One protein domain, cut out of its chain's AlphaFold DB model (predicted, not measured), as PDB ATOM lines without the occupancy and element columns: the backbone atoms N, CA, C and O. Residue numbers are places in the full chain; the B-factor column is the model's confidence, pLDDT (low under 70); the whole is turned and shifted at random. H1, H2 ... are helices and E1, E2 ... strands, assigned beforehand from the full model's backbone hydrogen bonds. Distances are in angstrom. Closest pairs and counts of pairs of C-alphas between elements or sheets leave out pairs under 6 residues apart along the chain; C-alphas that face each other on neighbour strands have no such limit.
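AT A GLANCE: This is residues 19 to 118 of the 118 residues of an uncharacterized protein of Chloroflexi bacterium (UniProt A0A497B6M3). A twisted sheet is built around the long strand E7, with E4 along one side of it, E5 and E6 along the other, and the short E1 beyond E4; the single helix H1 packs on this sheet. At one end the hairpin of E2 and E3 makes a narrow arm away from H1, while the long link at residues 66 to 87 forms a wide loop between H1 and E5. The printed part has 100 residues, in the order E1, E2, E3, E4, H1, E5, E6, E7; its class is mixed, helices and strands, and both sheets are antiparallel. It is loose, with a radius of gyration of the C-alphas of 16.0 A, and elongated, spanning 56 by 29 by 25 A.

HOW THE PARTS SIT: E1, residues 19 to 21, is an edge strand antiparallel to E4, residues 41 to 51, with N 20 and O 44 2.9 A apart. E2, residues 25 to 29, and E3, residues 35 to 38, form a hairpin, with N 27 and O 36 2.9 A apart. E3 runs on into E4 across a break of 2 residues, at 69 degrees. E4 bends by 67 degrees at residue 48. H1, residues 52 to 65, is on the branched sheet at a height of 7.9 A, only just over E4 alone, since 4 of its C-alphas fall on E4 and 2 each on E5, residues 88 to 93, and E7, residues 104 to 117. H1 runs along the strands, at 3 degrees to E4 on the local plane, and every O i to N i+4 pair in it is within hydrogen-bond range. The closest C-alphas of H1 and E7 are those of Gln 52 and Ile 104, 5.3 A apart. E6, residues 97 to 101, forms a hairpin with E7, with N 99 and O 106 2.9 A apart. E7 has E4 on one side, with N 45 and O 110 2.9 A apart, and E5 and E6 on the other. E5 is antiparallel to E7 at 132 degrees, with N 92 and O 113 2.8 A apart.

IN THESE COORDINATES: E1 begins at C-alpha 19, at (240.820, 292.722, 243.158). E2 is 11.5 A long and E3 9.6 A. E4 is 29.2 A long, and H1 is 20.1 A, beginning at C-alpha 52, at (245.519, 274.123, 253.167). E5 is 13.1 A long and E6 13.2 A. E7, 33.8 A long, bends by 70 degrees at residue 114 and ends at C-alpha 117, at (228.235, 292.188, 232.586).

THE WHOLE: The C-alphas farthest apart are those of Thr 31 and Gly 102, 56.4 A. The printed part has no cut. The link from H1 to E5 is long, with 22 residues; the other links are tight. The mean pLDDT of the printed part is 77.6, and residues 67 to 87 and residue 118 are under 70.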
ATOM      1  N   TRP A  19     240.925 292.818 244.615       81.38
ATOM      2  CA  TRP A  19     240.820 292.722 243.158       81.38
ATOM      3  C   TRP A  19     241.794 293.691 242.483       81.38
ATOM      4  O   TRP A  19     241.867 294.864 242.848       81.38
ATOM      5  N   VAL A  20     242.510 293.206 241.471       84.12
ATOM      6  CA  VAL A  20     243.388 294.010 240.615       84.12
ATOM      7  C   VAL A  20     242.886 293.894 239.180       84.12
ATOM      8  O   VAL A  20     242.937 292.809 238.610       84.12
ATOM      9  N   SER A  21     242.390 294.988 238.596       83.31
ATOM     10  CA  SER A  21     241.957 295.001 237.192       83.31
ATOM     11  C   SER A  21     243.163 295.019 236.250       83.31
ATOM     12  O   SER A  21     244.103 295.781 236.471       83.31
ATOM     13  N   ASP A  22     243.103 294.228 235.178       83.88
ATOM     14  CA  ASP A  22     244.128 294.220 234.124       83.88
ATOM     15  C   ASP A  22     243.978 295.414 233.153       83.88
ATOM     16  O   ASP A  22     244.858 295.660 232.329       83.88
ATOM     17  N   GLY A  23     242.877 296.169 233.249       80.06
ATOM     18  CA  GLY A  23     242.515 297.205 232.283       80.06
ATOM     19  C   GLY A  23     241.973 296.634 230.968       80.06
ATOM     20  O   GLY A  23     241.947 295.425 230.737       80.06
ATOM     21  N   LEU A  24     241.495 297.526 230.103       84.19
ATOM     22  CA  LEU A  24     241.091 297.196 228.737       84.19
ATOM     23  C   LEU A  24     242.151 297.700 227.763       84.19
ATOM     24  O   LEU A  24     242.803 298.712 228.019       84.19
ATOM     25  N   ALA A  25     242.307 297.006 226.637       82.25
ATOM     26  CA  ALA A  25     243.244 297.433 225.611       82.25
ATOM     27  C   ALA A  25     242.736 298.718 224.946       82.25
ATOM     28  O   ALA A  25     241.595 298.779 224.483       82.25
ATOM     29  N   GLU A  26     243.593 299.732 224.875       87.12
ATOM     30  CA  GLU A  26     243.342 300.904 224.045       87.12
ATOM     31  C   GLU A  26     243.622 300.543 222.584       87.12
ATOM     32  O   GLU A  26     244.730 300.146 222.227       87.12
ATOM     33  N   VAL A  27     242.599 300.652 221.740       90.75
ATOM     34  CA  VAL A  27     242.677 300.320 220.305       90.75
ATOM     35  C   VAL A  27     242.661 301.555 219.411       90.75
ATOM     36  O   VAL A  27     242.777 301.453 218.192       90.75
ATOM     37  N   GLY A  28     242.513 302.734 220.005       89.94
ATOM     38  CA  GLY A  28     242.507 303.999 219.296       89.94
ATOM     39  C   GLY A  28     242.026 305.128 220.188       89.94
ATOM     40  O   GLY A  28     241.869 304.964 221.395       89.94
ATOM     41  N   THR A  29     241.747 306.271 219.578       92.69
ATOM     42  CA  THR A  29     241.335 307.480 220.288       92.69
ATOM     43  C   THR A  29     240.279 308.205 219.457       92.69
ATOM     44  O   THR A  29     240.410 308.327 218.238       92.69
ATOM     45  N   PHE A  30     239.213 308.677 220.098       89.38
ATOM     46  CA  PHE A  30     238.219 309.545 219.478       89.38
ATOM     47  C   PHE A  30     238.832 310.906 219.112       89.38
ATOM     48  O   PHE A  30     239.842 311.335 219.669       89.38
ATOM     49  N   THR A  31     238.179 311.641 218.212       88.44
ATOM     50  CA  THR A  31     238.614 312.983 217.776       88.44
ATOM     51  C   THR A  31     238.661 314.021 218.900       88.44
ATOM     52  O   THR A  31     239.346 315.029 218.766       88.44
ATOM     53  N   ASN A  32     237.970 313.781 220.016       91.50
ATOM     54  CA  ASN A  32     238.036 314.602 221.227       91.50
ATOM     55  C   ASN A  32     239.174 314.197 222.192       91.50
ATOM     56  O   ASN A  32     239.255 314.750 223.285       91.50
ATOM     57  N   GLY A  33     240.023 313.233 221.818       85.31
ATOM     58  CA  GLY A  33     241.152 312.757 222.619       85.31
ATOM     59  C   GLY A  33     240.820 311.655 223.630       85.31
ATOM     60  O   GLY A  33     241.718 311.206 224.335       85.31
ATOM     61  N   ALA A  34     239.567 311.196 223.717       89.50
ATOM     62  CA  ALA A  34     239.203 310.102 224.617       89.50
ATOM     63  C   ALA A  34     239.631 308.734 224.040       89.50
ATOM     64  O   ALA A  34     239.348 308.469 222.869       89.50
ATOM     65  N   PRO A  35     240.275 307.848 224.822       87.25
ATOM     66  CA  PRO A  35     240.701 306.540 224.340       87.25
ATOM     67  C   PRO A  35     239.503 305.626 224.051       87.25
ATOM     68  O   PRO A  35     238.504 305.616 224.773       87.25
ATOM     69  N   ILE A  36     239.618 304.837 222.987       88.06
ATOM     70  CA  ILE A  36     238.698 303.756 222.640       88.06
ATOM     71  C   ILE A  36     239.248 302.491 223.283       88.06
ATOM     72  O   ILE A  36     240.288 301.974 222.876       88.06
ATOM     73  N   LEU A  37     238.536 301.995 224.288       87.12
ATOM     74  CA  LEU A  37     238.881 300.770 224.993       87.12
ATOM     75  C   LEU A  37     238.092 299.599 224.404       87.12
ATOM     76  O   LEU A  37     236.876 299.690 224.235       87.12
ATOM     77  N   GLN A  38     238.772 298.498 224.096       82.25
ATOM     78  CA  GLN A  38     238.159 297.296 223.536       82.25
ATOM     79  C   GLN A  38     238.684 296.040 224.234       82.25
ATOM     80  O   GLN A  38     239.855 295.940 224.599       82.25
ATOM     81  N   GLY A  39     237.801 295.056 224.392       83.38
ATOM     82  CA  GLY A  39     238.110 293.763 224.992       83.38
ATOM     83  C   GLY A  39     237.082 293.365 226.041       83.38
ATOM     84  O   GLY A  39     236.157 294.118 226.344       83.38
ATOM     85  N   LEU A  40     237.248 292.160 226.579       82.75
ATOM     86  CA  LEU A  40     236.505 291.720 227.753       82.75
ATOM     87  C   LEU A  40     237.274 292.110 229.008       82.75
ATOM     88  O   LEU A  40     238.506 292.066 229.030       82.75
ATOM     89  N   GLU A  41     236.541 292.452 230.061       83.31
ATOM     90  CA  GLU A  41     237.146 292.761 231.346       83.31
ATOM     91  C   GLU A  41     237.882 291.533 231.903       83.31
ATOM     92  O   GLU A  41     237.478 290.374 231.733       83.31
ATOM     93  N   SER A  42     239.008 291.799 232.556       86.12
ATOM     94  CA  SER A  42     239.810 290.795 233.233       86.12
ATOM     95  C   SER A  42     240.553 291.402 234.415       86.12
ATOM     96  O   SER A  42     240.649 292.624 234.563       86.12
ATOM     97  N   GLY A  43     241.062 290.534 235.276       86.62
ATOM     98  CA  GLY A  43     241.844 290.927 236.432       86.62
ATOM     99  C   GLY A  43     242.225 289.736 237.294       86.62
ATOM    100  O   GLY A  43     242.090 288.575 236.898       86.62
ATOM    101  N   THR A  44     242.729 290.028 238.482       87.38
ATOM    102  CA  THR A  44     243.266 289.038 239.408       87.38
ATOM    103  C   THR A  44     242.682 289.235 240.798       87.38
ATOM    104  O   THR A  44     242.763 290.318 241.378       87.38
ATOM    105  N   LEU A  45     242.126 288.159 241.344       85.06
ATOM    106  CA  LEU A  45     241.735 288.064 242.744       85.06
ATOM    107  C   LEU A  45     242.931 287.651 243.589       85.06
ATOM    108  O   LEU A  45     243.750 286.831 243.164       85.06
ATOM    109  N   THR A  46     243.017 288.205 244.792       86.88
ATOM    110  CA  THR A  46     244.146 287.993 245.700       86.88
ATOM    111  C   THR A  46     243.664 287.627 247.095       86.88
ATOM    112  O   THR A  46     242.751 288.259 247.614       86.88
ATOM    113  N   TRP A  47     244.312 286.647 247.724       87.81
ATOM    114  CA  TRP A  47     244.147 286.289 249.133       87.81
ATOM    115  C   TRP A  47     245.498 286.388 249.838       87.81
ATOM    116  O   TRP A  47     246.489 285.797 249.393       87.81
ATOM    117  N   ALA A  48     245.532 287.086 250.971       86.81
ATOM    118  CA  ALA A  48     246.739 287.198 251.789       86.81
ATOM    119  C   ALA A  48     247.231 285.819 252.271       86.81
ATOM    120  O   ALA A  48     248.416 285.486 252.149       86.81
ATOM    121  N   ALA A  49     246.312 284.996 252.778       86.12
ATOM    122  CA  ALA A  49     246.584 283.638 253.222       86.12
ATOM    123  C   ALA A  49     245.310 282.786 253.181       86.12
ATOM    124  O   ALA A  49     244.242 283.272 253.531       86.12
ATOM    125  N   LEU A  50     245.461 281.519 252.801       84.75
ATOM    126  CA  LEU A  50     244.445 280.475 252.889       84.75
ATOM    127  C   LEU A  50     245.018 279.289 253.658       84.75
ATOM    128  O   LEU A  50     246.174 278.911 253.463       84.75
ATOM    129  N   THR A  51     244.225 278.649 254.501       86.56
ATOM    130  CA  THR A  51     244.558 277.329 255.035       86.56
ATOM    131  C   THR A  51     244.680 276.309 253.897       86.56
ATOM    132  O   THR A  51     244.144 276.475 252.799       86.56
ATOM    133  N   GLN A  52     245.392 275.208 254.144       82.31
ATOM    134  CA  GLN A  52     245.519 274.123 253.167       82.31
ATOM    135  C   GLN A  52     244.156 273.536 252.757       82.31
ATOM    136  O   GLN A  52     244.016 273.090 251.619       82.31
ATOM    137  N   GLN A  53     243.169 273.549 253.660       82.94
ATOM    138  CA  GLN A  53     241.806 273.111 253.363       82.94
ATOM    139  C   GLN A  53     241.110 274.089 252.410       82.94
ATOM    140  O   GLN A  53     240.667 273.670 251.346       82.94
ATOM    141  N   GLU A  54     241.098 275.385 252.731       82.44
ATOM    142  CA  GLU A  54     240.478 276.422 251.889       82.44
ATOM    143  C   GLU A  54     241.098 276.471 250.488       82.44
ATOM    144  O   GLU A  54     240.391 276.545 249.485       82.44
ATOM    145  N   TYR A  55     242.428 276.360 250.398       84.12
ATOM    146  CA  TYR A  55     243.110 276.274 249.108       84.12
ATOM    147  C   TYR A  55     242.717 275.007 248.333       84.12
ATOM    148  O   TYR A  55     242.533 275.061 247.119       84.12
ATOM    149  N   GLY A  56     242.583 273.867 249.018       83.19
ATOM    150  CA  GLY A  56     242.139 272.610 248.412       83.19
ATOM    151  C   GLY A  56     240.706 272.681 247.879       83.19
ATOM    152  O   GLY A  56     240.433 272.188 246.785       83.19
ATOM    153  N   GLU A  57     239.806 273.340 248.605       81.31
ATOM    154  CA  GLU A  57     238.422 273.570 248.184       81.31
ATOM    155  C   GLU A  57     238.348 274.507 246.970       81.31
ATOM    156  O   GLU A  57     237.691 274.179 245.977       81.31
ATOM    157  N   LEU A  58     239.087 275.622 247.002       80.31
ATOM    158  CA  LEU A  58     239.234 276.548 245.874       80.31
ATOM    159  C   LEU A  58     239.765 275.822 244.626       80.31
ATOM    160  O   LEU A  58     239.197 275.948 243.540       80.31
ATOM    161  N   HIS A  59     240.802 274.998 244.785       83.56
ATOM    162  CA  HIS A  59     241.397 274.250 243.681       83.56
ATOM    163  C   HIS A  59     240.460 273.173 243.116       83.56
ATOM    164  O   HIS A  59     240.354 273.051 241.898       83.56
ATOM    165  N   THR A  60     239.744 272.437 243.971       82.88
ATOM    166  CA  THR A  60     238.778 271.401 243.556       82.88
ATOM    167  C   THR A  60     237.629 272.002 242.745       82.88
ATOM    168  O   THR A  60     237.223 271.447 241.726       82.88
ATOM    169  N   ARG A  61     237.119 273.168 243.158       76.44
ATOM    170  CA  ARG A  61     236.046 273.868 242.436       76.44
ATOM    171  C   ARG A  61     236.521 274.415 241.099       76.44
ATOM    172  O   ARG A  61     235.792 274.293 240.114       76.44
ATOM    173  N   TRP A  62     237.723 274.991 241.060       82.50
ATOM    174  CA  TRP A  62     238.348 275.367 239.797       82.50
ATOM    175  C   TRP A  62     238.473 274.147 238.880       82.50
ATOM    176  O   TRP A  62     238.043 274.211 237.735       82.50
ATOM    177  N   ASP A  63     238.983 273.018 239.382       82.69
ATOM    178  CA  ASP A  63     239.229 271.828 238.562       82.69
ATOM    179  C   ASP A  63     237.935 271.266 237.955       82.69
ATOM    180  O   ASP A  63     237.903 270.916 236.775       82.69
ATOM    181  N   ALA A  64     236.841 271.296 238.722       77.75
ATOM    182  CA  ALA A  64     235.510 270.918 238.255       77.75
ATOM    183  C   ALA A  64     234.949 271.843 237.155       77.75
ATOM    184  O   ALA A  64     234.082 271.422 236.392       77.75
ATOM    185  N   ASN A  65     235.426 273.091 237.058       71.94
ATOM    186  CA  ASN A  65     234.865 274.121 236.174       71.94
ATOM    187  C   ASN A  65     235.847 274.673 235.127       71.94
ATOM    188  O   ASN A  65     235.438 275.461 234.278       71.94
ATOM    189  N   LYS A  66     237.113 274.239 235.119       75.06
ATOM    190  CA  LYS A  66     238.180 274.770 234.247       75.06
ATOM    191  C   LYS A  66     237.871 274.721 232.744       75.06
ATOM    192  O   LYS A  66     238.516 275.411 231.962       75.06
ATOM    193  N   GLY A  67     236.917 273.895 232.317       69.00
ATOM    194  CA  GLY A  67     236.506 273.774 230.916       69.00
ATOM    195  C   GLY A  67     235.437 274.771 230.459       69.00
ATOM    196  O   GLY A  67     235.237 274.902 229.258       69.00
ATOM    197  N   ASN A  68     234.758 275.468 231.377       68.44
ATOM    198  CA  ASN A  68     233.550 276.232 231.065       68.44
ATOM    199  C   ASN A  68     233.636 277.670 231.593       68.44
ATOM    200  O   ASN A  68     234.200 277.926 232.656       68.44
ATOM    201  N   ALA A  69     233.022 278.612 230.872       65.12
ATOM    202  CA  ALA A  69     232.680 279.900 231.465       65.12
ATOM    203  C   ALA A  69     231.635 279.655 232.561       65.12
ATOM    204  O   ALA A  69     230.633 278.975 232.330       65.12
ATOM    205  N   VAL A  70     231.882 280.184 233.754       65.56
ATOM    206  CA  VAL A  70     230.984 280.008 234.894       65.56
ATOM    207  C   VAL A  70     230.108 281.247 234.982       65.56
ATOM    208  O   VAL A  70     230.609 282.370 235.092       65.56
ATOM    209  N   ALA A  71     228.797 281.037 234.899       59.97
ATOM    210  CA  ALA A  71     227.817 282.050 235.256       59.97
ATOM    211  C   ALA A  71     227.783 282.162 236.780       59.97
ATOM    212  O   ALA A  71     227.602 281.158 237.468       59.97
ATOM    213  N   GLY A  72     227.975 283.364 237.311       53.81
ATOM    214  CA  GLY A  72     227.996 283.566 238.753       53.81
ATOM    215  C   GLY A  72     228.848 284.750 239.177       53.81
ATOM    216  O   GLY A  72     229.757 285.182 238.468       53.81
ATOM    217  N   LYS A  73     228.528 285.266 240.363       55.34
ATOM    218  CA  LYS A  73     229.287 286.322 241.039       55.34
ATOM    219  C   LYS A  73     230.675 285.803 241.419       55.34
ATOM    220  O   LYS A  73     230.843 284.595 241.584       55.34
ATOM    221  N   LEU A  74     231.662 286.693 241.564       58.31
ATOM    222  CA  LEU A  74     232.937 286.279 242.153       58.31
ATOM    223  C   LEU A  74     232.715 285.827 243.615       58.31
ATOM    224  O   LEU A  74     231.698 286.209 244.196       58.31
ATOM    225  N   PRO A  75     233.573 284.970 244.202       56.09
ATOM    226  CA  PRO A  75     233.361 284.515 245.572       56.09
ATOM    227  C   PRO A  75     233.420 285.694 246.552       56.09
ATOM    228  O   PRO A  75     234.422 286.405 246.580       56.09
ATOM    229  N   GLU A  76     232.335 285.890 247.307       49.06
ATOM    230  CA  GLU A  76     232.198 286.878 248.382       49.06
ATOM    231  C   GLU A  76     231.351 286.327 249.543       49.06
ATOM    232  O   GLU A  76     230.361 285.615 249.337       49.06
ATOM    233  N   GLU A  77     231.695 286.745 250.753       38.88
ATOM    234  CA  GLU A  77     230.954 286.692 251.989       38.88
ATOM    235  C   GLU A  77     230.070 287.941 251.999       38.88
ATOM    236  O   GLU A  77     230.427 289.026 251.527       38.88
ATOM    237  N   SER A  78     228.850 287.772 252.494       38.16
ATOM    238  CA  SER A  78     227.846 288.832 252.571       38.16
ATOM    239  C   SER A  78     228.428 290.121 253.181       38.16
ATOM    240  O   SER A  78     228.564 290.208 254.400       38.16
ATOM    241  N   GLY A  79     228.690 291.146 252.358       41.00
ATOM    242  CA  GLY A  79     229.121 292.476 252.816       41.00
ATOM    243  C   GLY A  79     230.502 292.956 252.352       41.00
ATOM    244  O   GLY A  79     230.932 294.019 252.803       41.00
ATOM    245  N   SER A  80     231.190 292.237 251.461       42.31
ATOM    246  CA  SER A  80     232.420 292.726 250.823       42.31
ATOM    247  C   SER A  80     232.180 294.023 250.018       42.31
ATOM    248  O   SER A  80     231.197 294.185 249.297       42.31
ATOM    249  N   SER A  81     233.092 294.991 250.162       38.88
ATOM    250  CA  SER A  81     233.019 296.360 249.622       38.88
ATOM    251  C   SER A  81     233.288 296.477 248.114       38.88
ATOM    252  O   SER A  81     233.554 297.571 247.610       38.88
ATOM    253  N   LEU A  82     233.273 295.371 247.377       48.56
ATOM    254  CA  LEU A  82     233.523 295.345 245.943       48.56
ATOM    255  C   LEU A  82     232.179 295.423 245.211       48.56
ATOM    256  O   LEU A  82     231.685 294.447 244.662       48.56
ATOM    257  N   ALA A  83     231.610 296.629 245.123       47.78
ATOM    258  CA  ALA A  83     230.405 296.952 244.335       47.78
ATOM    259  C   ALA A  83     230.498 296.601 242.821       47.78
ATOM    260  O   ALA A  83     229.621 296.923 242.025       47.78
ATOM    261  N   THR A  84     231.570 295.933 242.403       50.78
ATOM    262  CA  THR A  84     231.900 295.459 241.065       50.78
ATOM    263  C   THR A  84     231.172 294.175 240.645       50.78
ATOM    264  O   THR A  84     231.552 293.630 239.614       50.78
ATOM    265  N   TYR A  85     230.161 293.658 241.360       53.41
ATOM    266  CA  TYR A  85     229.643 292.294 241.103       53.41
ATOM    267  C   TYR A  85     228.180 292.133 240.723       53.41
ATOM    268  O   TYR A  85     227.860 291.129 240.086       53.41
ATOM    269  N   ASP A  86     227.298 293.079 241.046       54.38
ATOM    270  CA  ASP A  86     225.858 292.890 240.792       54.38
ATOM    271  C   ASP A  86     225.503 292.747 239.314       54.38
ATOM    272  O   ASP A  86     224.436 292.241 238.979       54.38
ATOM    273  N   THR A  87     226.431 293.115 238.436       62.34
ATOM    274  CA  THR A  87     226.265 293.022 236.996       62.34
ATOM    275  C   THR A  87     227.016 291.854 236.359       62.34
ATOM    276  O   THR A  87     226.856 291.680 235.170       62.34
ATOM    277  N   VAL A  88     227.828 291.031 237.043       70.56
ATOM    278  CA  VAL A  88     228.613 289.971 236.355       70.56
ATOM    279  C   VAL A  88     227.717 288.819 235.871       70.56
ATOM    280  O   VAL A  88     227.160 288.073 236.673       70.56
ATOM    281  N   ALA A  89     227.634 288.637 234.550       71.00
ATOM    282  CA  ALA A  89     226.833 287.606 233.890       71.00
ATOM    283  C   ALA A  89     227.614 286.297 233.663       71.00
ATOM    284  O   ALA A  89     227.083 285.209 233.886       71.00
ATOM    285  N   SER A  90     228.881 286.376 233.235       73.88
ATOM    286  CA  SER A  90     229.766 285.207 233.097       73.88
ATOM    287  C   SER A  90     231.249 285.580 233.158       73.88
ATOM    288  O   SER A  90     231.614 286.707 232.813       73.88
ATOM    289  N   ALA A  91     232.093 284.637 233.590       77.69
ATOM    290  CA  ALA A  91     233.547 284.792 233.664       77.69
ATOM    291  C   ALA A  91     234.290 283.453 233.483       77.69
ATOM    292  O   ALA A  91     233.736 282.376 233.712       77.69
ATOM    293  N   TYR A  92     235.568 283.520 233.102       80.69
ATOM    294  CA  TYR A  92     236.468 282.371 233.011       80.69
ATOM    295  C   TYR A  92     237.521 282.400 234.124       80.69
ATOM    296  O   TYR A  92     238.250 283.382 234.294       80.69
ATOM    297  N   TRP A  93     237.601 281.298 234.863       81.50
ATOM    298  CA  TRP A  93     238.376 281.170 236.091       81.50
ATOM    299  C   TRP A  93     239.654 280.381 235.845       81.50
ATOM    300  O   TRP A  93     239.617 279.234 235.399       81.50
ATOM    301  N   HIS A  94     240.796 280.989 236.147       87.00
ATOM    302  CA  HIS A  94     242.095 280.345 235.981       87.00
ATOM    303  C   HIS A  94     242.522 279.621 237.251       87.00
ATOM    304  O   HIS A  94     241.940 279.799 238.315       87.00
ATOM    305  N   GLU A  95     243.561 278.800 237.129       89.12
ATOM    306  CA  GLU A  95     244.084 278.032 238.252       89.12
ATOM    307  C   GLU A  95     244.498 278.957 239.413       89.12
ATOM    308  O   GLU A  95     245.250 279.918 239.191       89.12
ATOM    309  N   PRO A  96     244.057 278.678 240.653       88.50
ATOM    310  CA  PRO A  96     244.534 279.387 241.828       88.50
ATOM    311  C   PRO A  96     246.001 279.029 242.088       88.50
ATOM    312  O   PRO A  96     246.387 277.862 242.100       88.50
ATOM    313  N   ARG A  97     246.837 280.038 242.328       91.25
ATOM    314  CA  ARG A  97     248.276 279.871 242.567       91.25
ATOM    315  C   ARG A  97     248.659 280.485 243.894       91.25
ATOM    316  O   ARG A  97     248.407 281.660 244.099       91.25
ATOM    317  N   GLY A  98     249.312 279.728 244.772       89.19
ATOM    318  CA  GLY A  98     249.791 280.242 246.058       89.19
ATOM    319  C   GLY A  98     251.027 279.517 246.573       89.19
ATOM    320  O   GLY A  98     251.281 278.358 246.228       89.19
ATOM    321  N   ARG A  99     251.805 280.185 247.429       89.19
ATOM    322  CA  ARG A  99     253.049 279.636 247.991       89.19
ATOM    323  C   ARG A  99     252.763 278.865 249.274       89.19
ATOM    324  O   ARG A  99     252.195 279.420 250.208       89.19
ATOM    325  N   ALA A 100     253.161 277.596 249.328       85.62
ATOM    326  CA  ALA A 100     253.004 276.779 250.529       85.62
ATOM    327  C   ALA A 100     254.026 277.175 251.604       85.62
ATOM    328  O   ALA A 100     255.226 277.204 251.336       85.62
ATOM    329  N   HIS A 101     253.548 277.426 252.819       84.38
ATOM    330  CA  HIS A 101     254.359 277.571 254.021       84.38
ATOM    331  C   HIS A 101     253.703 276.763 255.151       84.38
ATOM    332  O   HIS A 101     252.751 277.198 255.800       84.38
ATOM    333  N   GLY A 102     254.169 275.530 255.355       85.94
ATOM    334  CA  GLY A 102     253.520 274.598 256.278       85.94
ATOM    335  C   GLY A 102     252.086 274.271 255.844       85.94
ATOM    336  O   GLY A 102     251.863 273.832 254.719       85.94
ATOM    337  N   LYS A 103     251.114 274.477 256.741       85.81
ATOM    338  CA  LYS A 103     249.682 274.206 256.501       85.81
ATOM    339  C   LYS A 103     248.914 275.401 255.916       85.81
ATOM    340  O   LYS A 103     247.687 275.359 255.860       85.81
ATOM    341  N   ILE A 104     249.615 276.464 255.525       85.00
ATOM    342  CA  ILE A 104     249.029 277.699 255.001       85.00
ATOM    343  C   ILE A 104     249.612 277.978 253.612       85.00
ATOM    344  O   ILE A 104     250.793 277.750 253.342       85.00
ATOM    345  N   ARG A 105     248.763 278.457 252.711       88.75
ATOM    346  CA  ARG A 105     249.091 278.958 251.379       88.75
ATOM    347  C   ARG A 105     249.028 280.480 251.413       88.75
ATOM    348  O   ARG A 105     247.966 281.048 251.614       88.75
ATOM    349  N   HIS A 106     250.162 281.137 251.216       88.88
ATOM    350  CA  HIS A 106     250.260 282.596 251.216       88.88
ATOM    351  C   HIS A 106     250.231 283.167 249.803       88.88
ATOM    352  O   HIS A 106     250.684 282.506 248.858       88.88
ATOM    353  N   ASN A 107     249.787 284.422 249.695       89.94
ATOM    354  CA  ASN A 107     249.726 285.181 248.443       89.94
ATOM    355  C   ASN A 107     249.036 284.374 247.344       89.94
ATOM    356  O   ASN A 107     249.600 284.160 246.268       89.94
ATOM    357  N   VAL A 108     247.859 283.834 247.664       89.50
ATOM    358  CA  VAL A 108     247.089 283.079 246.682       89.50
ATOM    359  C   VAL A 108     246.516 284.079 245.688       89.50
ATOM    360  O   VAL A 108     245.976 285.110 246.075       89.50
ATOM    361  N   THR A 109     246.651 283.789 244.404       91.31
ATOM    362  CA  THR A 109     246.137 284.616 243.317       91.31
ATOM    363  C   THR A 109     245.339 283.760 242.357       91.31
ATOM    364  O   THR A 109     245.765 282.649 242.038       91.31
ATOM    365  N   MET A 110     244.235 284.287 241.845       87.44
ATOM    366  CA  MET A 110     243.442 283.639 240.808       87.44
ATOM    367  C   MET A 110     243.106 284.660 239.728       87.44
ATOM    368  O   MET A 110     242.445 285.663 239.995       87.44
ATOM    369  N   ARG A 111     243.580 284.412 238.505       88.31
ATOM    370  CA  ARG A 111     243.233 285.244 237.350       88.31
ATOM    371  C   ARG A 111     241.791 284.946 236.939       88.31
ATOM    372  O   ARG A 111     241.364 283.792 236.948       88.31
ATOM    373  N   VAL A 112     241.068 285.983 236.547       83.88
ATOM    374  CA  VAL A 112     239.705 285.908 236.021       83.88
ATOM    375  C   VAL A 112     239.676 286.679 234.705       83.88
ATOM    376  O   VAL A 112     240.112 287.827 234.639       83.88
ATOM    377  N   THR A 113     239.213 286.044 233.633       85.69
ATOM    378  CA  THR A 113     239.161 286.651 232.293       85.69
ATOM    379  C   THR A 113     237.787 286.520 231.674       85.69
ATOM    380  O   THR A 113     236.951 285.758 232.154       85.69
ATOM    381  N   SER A 114     237.581 287.215 230.556       84.00
ATOM    382  CA  SER A 114     236.352 287.116 229.769       84.00
ATOM    383  C   SER A 114     235.110 287.481 230.585       84.00
ATOM    384  O   SER A 114     234.063 286.857 230.432       84.00
ATOM    385  N   ILE A 115     235.250 288.460 231.482       81.38
ATOM    386  CA  ILE A 115     234.156 288.916 232.330       81.38
ATOM    387  C   ILE A 115     233.163 289.665 231.442       81.38
ATOM    388  O   ILE A 115     233.523 290.579 230.699       81.38
ATOM    389  N   THR A 116     231.905 289.258 231.527       78.25
ATOM    390  CA  THR A 116     230.769 289.911 230.870       78.25
ATOM    391  C   THR A 116     229.806 290.408 231.928       78.25
ATOM    392  O   THR A 116     229.658 289.775 232.976       78.25
ATOM    393  N   ARG A 117     229.162 291.545 231.658       75.25
ATOM    394  CA  ARG A 117     228.235 292.188 232.586       75.25
ATOM    395  C   ARG A 117     226.860 292.417 231.948       75.25
ATOM    396  O   ARG A 117     226.808 292.687 230.749       75.25
ATOM    397  N   SER A 118     225.788 292.280 232.729       66.88
ATOM    398  CA  SER A 118     224.382 292.551 232.390       66.88
ATOM    399  C   SER A 118     223.911 293.882 232.952       66.88
ATOM    400  O   SER A 118     224.221 294.128 234.142       66.88
TER     401      SER A 118